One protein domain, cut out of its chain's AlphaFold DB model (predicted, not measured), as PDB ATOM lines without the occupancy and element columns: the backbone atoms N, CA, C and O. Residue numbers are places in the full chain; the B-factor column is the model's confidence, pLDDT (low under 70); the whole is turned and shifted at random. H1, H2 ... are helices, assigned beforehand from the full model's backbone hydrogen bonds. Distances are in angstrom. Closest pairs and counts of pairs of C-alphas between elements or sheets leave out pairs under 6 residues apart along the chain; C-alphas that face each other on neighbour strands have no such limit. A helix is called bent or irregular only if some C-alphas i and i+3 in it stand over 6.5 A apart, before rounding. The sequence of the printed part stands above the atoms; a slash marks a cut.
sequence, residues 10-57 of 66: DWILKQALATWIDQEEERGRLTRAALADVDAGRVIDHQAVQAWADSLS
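This is residues 10 to 57 of the 66 residues of the protein "CopG family transcripitonal regulator" of Pseudomonas stutzeri KOS6 (UniProt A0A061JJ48). The printed part is an open, uneven L: one long, straight helix, H1, makes the long arm, and the much shorter helix H2 makes the other, with residues 40 to 45 as the corner between them. The two helices do not pack on each other, and the L has no core. The printed part has 48 residues with two named helices, H1 then H2, and no named strand, and its class is all helix. It is extended, with a radius of gyration of the C-alphas of 18.7 A, and flat, spanning 55 by 30 by 7 A.

H1 is residues 10 to 39, 43.8 A from first to last C-alpha. It begins with C-alpha 10 at (52.969, -45.801, -26.590) and ends with C-alpha 39 at (17.337, -36.135, -3.010). H2 is residues 46 to 55, 14.3 A from first to last C-alpha, and it ends with C-alpha 55 at (10.632, -63.790, 3.832). Residues 56 and 57 follow it.

H1 and H2 are apart, with no C-alpha of the one within 8 A of the other. Six residues form the short link between them. Residues 10 to 33, which belong to H1, stand free. So do residues 44 to 57, of which 46 to 55 belong to H2. In both helices every O i to N i+4 pair is within hydrogen-bond range, and neither helix is bent.

The C-alphas of Asp 10 and Ser 55, the two farthest apart, are 55.2 A from each other. The printed part has no cut, and no link is long. The mean pLDDT of the printed part is 96.3, and no printed residue is under 70.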
ATOM      1  N   ASP A  10      53.530 -47.158 -26.611       87.25
ATOM      2  CA  ASP A  10      52.969 -45.801 -26.590       87.25
ATOM      3  C   ASP A  10      51.482 -45.771 -26.985       87.25
ATOM      4  O   ASP A  10      50.672 -45.130 -26.317       87.25
ATOM      5  N   TRP A  11      51.095 -46.521 -28.022       90.69
ATOM      6  CA  TRP A  11      49.693 -46.642 -28.420       90.69
ATOM      7  C   TRP A  11      48.849 -47.300 -27.320       90.69
ATOM      8  O   TRP A  11      47.771 -46.805 -26.998       90.69
ATOM      9  N   ILE A  12      49.357 -48.366 -26.694       90.06
ATOM     10  CA  ILE A  12      48.658 -49.065 -25.603       90.06
ATOM     11  C   ILE A  12      48.467 -48.136 -24.399       90.06
ATOM     12  O   ILE A  12      47.372 -48.080 -23.845       90.06
ATOM     13  N   LEU A  13      49.495 -47.376 -24.017       92.94
ATOM     14  CA  LEU A  13      49.422 -46.439 -22.894       92.94
ATOM     15  C   LEU A  13      48.414 -45.315 -23.145       92.94
ATOM     16  O   LEU A  13      47.611 -45.007 -22.268       92.94
ATOM     17  N   LYS A  14      48.407 -44.738 -24.352       93.94
ATOM     18  CA  LYS A  14      47.428 -43.709 -24.733       93.94
ATOM     19  C   LYS A  14      45.999 -44.233 -24.676       93.94
ATOM     20  O   LYS A  14      45.116 -43.534 -24.190       93.94
ATOM     21  N   GLN A  15      45.774 -45.459 -25.145       94.44
ATOM     22  CA  GLN A  15      44.458 -46.091 -25.073       94.44
ATOM     23  C   GLN A  15      44.046 -46.380 -23.629       94.44
ATOM     24  O   GLN A  15      42.940 -46.025 -23.243       94.44
ATOM     25  N   ALA A  16      44.942 -46.940 -22.812       96.00
ATOM     26  CA  ALA A  16      44.663 -47.207 -21.403       96.00
ATOM     27  C   ALA A  16      44.322 -45.923 -20.632       96.00
ATOM     28  O   ALA A  16      43.383 -45.920 -19.839       96.00
ATOM     29  N   LEU A  17      45.037 -44.825 -20.899       97.56
ATOM     30  CA  LEU A  17      44.763 -43.531 -20.280       97.56
ATOM     31  C   LEU A  17      43.404 -42.969 -20.709       97.56
ATOM     32  O   LEU A  17      42.639 -42.544 -19.851       97.56
ATOM     33  N   ALA A  18      43.084 -42.996 -22.006       97.25
ATOM     34  CA  ALA A  18      41.781 -42.547 -22.495       97.25
ATOM     35  C   ALA A  18      40.640 -43.364 -21.867       97.25
ATOM     36  O   ALA A  18      39.731 -42.803 -21.267       97.25
ATOM     37  N   THR A  19      40.757 -44.694 -21.889       97.31
ATOM     38  CA  THR A  19      39.775 -45.601 -21.275       97.31
ATOM     39  C   THR A  19      39.642 -45.395 -19.763       97.31
ATOM     40  O   THR A  19      38.565 -45.604 -19.208       97.31
ATOM     41  N   TRP A  20      40.715 -45.014 -19.069       97.44
ATOM     42  CA  TRP A  20      40.652 -44.696 -17.643       97.44
ATOM     43  C   TRP A  20      39.948 -43.361 -17.376       97.44
ATOM     44  O   TRP A  20      39.119 -43.291 -16.474       97.44
ATOM     45  N   ILE A  21      40.226 -42.327 -18.177       98.12
ATOM     46  CA  ILE A  21      39.557 -41.021 -18.070       98.12
ATOM     47  C   ILE A  21      38.049 -41.176 -18.287       98.12
ATOM     48  O   ILE A  21      37.273 -40.697 -17.462       98.12
ATOM     49  N   ASP A  22      37.642 -41.906 -19.328       98.06
ATOM     50  CA  ASP A  22      36.226 -42.153 -19.625       98.06
ATOM     51  C   ASP A  22      35.521 -42.863 -18.456       98.06
ATOM     52  O   ASP A  22      34.400 -42.520 -18.078       98.06
ATOM     53  N   GLN A  23      36.196 -43.836 -17.832       97.50
ATOM     54  CA  GLN A  23      35.673 -44.534 -16.654       97.50
ATOM     55  C   GLN A  23      35.542 -43.618 -15.436       97.50
ATOM     56  O   GLN A  23      34.550 -43.711 -14.713       97.50
ATOM     57  N   GLU A  24      36.517 -42.744 -15.189       98.12
ATOM     58  CA  GLU A  24      36.459 -41.810 -14.063       98.12
ATOM     59  C   GLU A  24      35.358 -40.763 -14.236       98.12
ATOM     60  O   GLU A  24      34.643 -40.454 -13.275       98.12
ATOM     61  N   GLU A  25      35.172 -40.250 -15.452       97.94
ATOM     62  CA  GLU A  25      34.081 -39.325 -15.749       97.94
ATOM     63  C   GLU A  25      32.718 -39.998 -15.553       97.94
ATOM     64  O   GLU A  25      31.841 -39.448 -14.876       97.94
ATOM     65  N   GLU A  26      32.561 -41.222 -16.062       98.06
ATOM     66  CA  GLU A  26      31.329 -41.991 -15.914       98.06
ATOM     67  C   GLU A  26      31.044 -42.327 -14.447       98.06
ATOM     68  O   GLU A  26      29.915 -42.158 -13.980       98.06
ATOM     69  N   ARG A  27      32.068 -42.700 -13.670       98.19
ATOM     70  CA  ARG A  27      31.946 -42.919 -12.223       98.19
ATOM     71  C   ARG A  27      31.408 -41.671 -11.527       98.19
ATOM     72  O   ARG A  27      30.433 -41.750 -10.780       98.19
ATOM     73  N   GLY A  28      31.993 -40.507 -11.812       98.00
ATOM     74  CA  GLY A  28      31.547 -39.234 -11.246       98.00
ATOM     75  C   GLY A  28      30.131 -38.843 -11.683       98.00
ATOM     76  O   GLY A  28      29.372 -38.273 -10.891       98.00
ATOM     77  N   ARG A  29      29.754 -39.141 -12.931       98.25
ATOM     78  CA  ARG A  29      28.398 -38.924 -13.455       98.25
ATOM     79  C   ARG A  29      27.378 -39.801 -12.729       98.25
ATOM     80  O   ARG A  29      26.354 -39.280 -12.285       98.25
ATOM     81  N   LEU A  30      27.669 -41.091 -12.563       98.25
ATOM     82  CA  LEU A  30      26.796 -42.052 -11.887       98.25
ATOM     83  C   LEU A  30      26.615 -41.723 -10.404       98.25
ATOM     84  O   LEU A  30      25.490 -41.769  -9.911       98.25
ATOM     85  N   THR A  31      27.675 -41.314  -9.700       97.69
ATOM     86  CA  THR A  31      27.558 -40.879  -8.298       97.69
ATOM     87  C   THR A  31      26.610 -39.691  -8.153       97.69
ATOM     88  O   THR A  31      25.738 -39.703  -7.287       97.69
ATOM     89  N   ARG A  32      26.731 -38.672  -9.014       98.19
ATOM     90  CA  ARG A  32      25.834 -37.505  -8.980       98.19
ATOM     91  C   ARG A  32      24.391 -37.870  -9.317       98.19
ATOM     92  O   ARG A  32      23.481 -37.349  -8.683       98.19
ATOM     93  N   ALA A  33      24.185 -38.766 -10.281       97.69
ATOM     94  CA  ALA A  33      22.855 -39.265 -10.613       97.69
ATOM     95  C   ALA A  33      22.214 -40.002  -9.424       97.69
ATOM     96  O   ALA A  33      21.087 -39.686  -9.057       97.69
ATOM     97  N   ALA A  34      22.960 -40.893  -8.763       96.00
ATOM     98  CA  ALA A  34      22.479 -41.610  -7.583       96.00
ATOM     99  C   ALA A  34      22.142 -40.665  -6.415       96.00
ATOM    100  O   ALA A  34      21.132 -40.855  -5.745       96.00
ATOM    101  N   LEU A  35      22.936 -39.611  -6.187       98.00
ATOM    102  CA  LEU A  35      22.606 -38.591  -5.182       98.00
ATOM    103  C   LEU A  35      21.310 -37.845  -5.530       98.00
ATOM    104  O   LEU A  35      20.468 -37.650  -4.661       98.00
ATOM    105  N   ALA A  36      21.099 -37.507  -6.804       98.12
ATOM    106  CA  ALA A  36      19.856 -36.878  -7.247       98.12
ATOM    107  C   ALA A  36      18.630 -37.807  -7.131       98.12
ATOM    108  O   ALA A  36      17.503 -37.324  -7.008       98.12
ATOM    109  N   ASP A  37      18.816 -39.129  -7.197       97.06
ATOM    110  CA  ASP A  37      17.765 -40.107  -6.893       97.06
ATOM    111  C   ASP A  37      17.405 -40.087  -5.404       97.06
ATOM    112  O   ASP A  37      16.219 -40.047  -5.070       97.06
ATOM    113  N   VAL A  38      18.408 -40.017  -4.523       95.50
ATOM    114  CA  VAL A  38      18.208 -39.884  -3.071       95.50
ATOM    115  C   VAL A  38      17.482 -38.584  -2.729       95.50
ATOM    116  O   VAL A  38      16.466 -38.625  -2.038       95.50
ATOM    117  N   ASP A  39      17.941 -37.450  -3.264       97.19
ATOM    118  CA  ASP A  39      17.337 -36.135  -3.010       97.19
ATOM    119  C   ASP A  39      15.878 -36.064  -3.485       97.19
ATOM    120  O   ASP A  39      15.038 -35.409  -2.869       97.19
ATOM    121  N   ALA A  40      15.553 -36.763  -4.573       97.25
ATOM    122  CA  ALA A  40      14.198 -36.840  -5.104       97.25
ATOM    123  C   ALA A  40      13.321 -37.908  -4.425       97.25
ATOM    124  O   ALA A  40      12.189 -38.123  -4.861       97.25
ATOM    125  N   GLY A  41      13.834 -38.612  -3.411       95.19
ATOM    126  CA  GLY A  41      13.115 -39.684  -2.728       95.19
ATOM    127  C   GLY A  41      12.870 -40.924  -3.592       95.19
ATOM    128  O   GLY A  41      12.007 -41.731  -3.255       95.19
ATOM    129  N   ARG A  42      13.614 -41.109  -4.694       95.25
ATOM    130  CA  ARG A  42      13.596 -42.328  -5.528       95.25
ATOM    131  C   ARG A  42      14.416 -43.437  -4.861       95.25
ATOM    132  O   ARG A  42      15.370 -43.958  -5.431       95.25
ATOM    133  N   VAL A  43      14.056 -43.756  -3.624       93.94
ATOM    134  CA  VAL A  43      14.703 -44.768  -2.789       93.94
ATOM    135  C   VAL A  43      13.691 -45.830  -2.395       93.94
ATOM    136  O   VAL A  43      12.498 -45.559  -2.274       93.94
ATOM    137  N   ILE A  44      14.184 -47.042  -2.170       95.06
ATOM    138  CA  ILE A  44      13.379 -48.136  -1.640       95.06
ATOM    139  C   ILE A  44      13.479 -48.092  -0.116       95.06
ATOM    140  O   ILE A  44      14.578 -48.007   0.436       95.06
ATOM    141  N   ASP A  45      12.334 -48.160   0.559       94.12
ATOM    142  CA  ASP A  45      12.281 -48.178   2.017       94.12
ATOM    143  C   ASP A  45      13.048 -49.378   2.604       94.12
ATOM    144  O   ASP A  45      12.887 -50.528   2.181       94.12
ATOM    145  N   HIS A  46      13.886 -49.108   3.608       94.69
ATOM    146  CA  HIS A  46      14.742 -50.129   4.207       94.69
ATOM    147  C   HIS A  46      13.936 -51.242   4.891       94.69
ATOM    148  O   HIS A  46      14.308 -52.411   4.794       94.69
ATOM    149  N   GLN A  47      12.819 -50.909   5.543       96.75
ATOM    150  CA  GLN A  47      11.986 -51.899   6.218       96.75
ATOM    151  C   GLN A  47      11.303 -52.827   5.205       96.75
ATOM    152  O   GLN A  47      11.203 -54.030   5.455       96.75
ATOM    153  N   ALA A  48      10.901 -52.311   4.039       96.38
ATOM    154  CA  ALA A  48      10.393 -53.132   2.941       96.38
ATOM    155  C   ALA A  48      11.453 -54.123   2.423       96.38
ATOM    156  O   ALA A  48      11.140 -55.297   2.207       96.38
ATOM    157  N   VAL A  49      12.710 -53.683   2.275       97.56
ATOM    158  CA  VAL A  49      13.834 -54.561   1.895       97.56
ATOM    159  C   VAL A  49      14.098 -55.622   2.959       97.56
ATOM    160  O   VAL A  49      14.279 -56.788   2.611       97.56
ATOM    161  N   GLN A  50      14.083 -55.249   4.239       97.75
ATOM    162  CA  GLN A  50      14.309 -56.177   5.345       97.75
ATOM    163  C   GLN A  50      13.223 -57.259   5.399       97.75
ATOM    164  O   GLN A  50      13.535 -58.445   5.396       97.75
ATOM    165  N   ALA A  51      11.948 -56.860   5.356       96.94
ATOM    166  CA  ALA A  51      10.827 -57.797   5.365       96.94
ATOM    167  C   ALA A  51      10.874 -58.752   4.165       96.94
ATOM    168  O   ALA A  51      10.641 -59.955   4.307       96.94
ATOM    169  N   TRP A  52      11.211 -58.227   2.983       97.94
ATOM    170  CA  TRP A  52      11.423 -59.044   1.797       97.94
ATOM    171  C   TRP A  52      12.547 -60.062   2.008       97.94
ATOM    172  O   TRP A  52      12.311 -61.253   1.807       97.94
ATOM    173  N   ALA A  53      13.723 -59.630   2.468       97.62
ATOM    174  CA  ALA A  53      14.870 -60.503   2.700       97.62
ATOM    175  C   ALA A  53      14.562 -61.614   3.720       97.62
ATOM    176  O   ALA A  53      14.858 -62.783   3.463       97.62
ATOM    177  N   ASP A  54      13.893 -61.278   4.825       97.44
ATOM    178  CA  ASP A  54      13.507 -62.240   5.865       97.44
ATOM    179  C   ASP A  54      12.519 -63.291   5.334       97.44
ATOM    180  O   ASP A  54      12.587 -64.473   5.686       97.44
ATOM    181  N   SER A  55      11.626 -62.890   4.424       97.56
ATOM    182  CA  SER A  55      10.632 -63.790   3.832       97.56
ATOM    183  C   SER A  55      11.222 -64.834   2.877       97.56
ATOM    184  O   SER A  55      10.590 -65.871   2.665       97.56
ATOM    185  N   LEU A  56      12.424 -64.604   2.329       97.12
ATOM    186  CA  LEU A  56      13.066 -65.510   1.363       97.12
ATOM    187  C   LEU A  56      13.358 -66.897   1.950       97.12
ATOM    188  O   LEU A  56      13.425 -67.873   1.209       97.12
ATOM    189  N   SER A  57      13.503 -66.990   3.274       94.06
ATOM    190  CA  SER A  57      13.725 -68.256   3.987       94.06
ATOM    191  C   SER A  57      12.423 -68.993   4.342       94.06
ATOM    192  O   SER A  57      12.466 -70.047   4.975       94.06
TER     193      SER A  57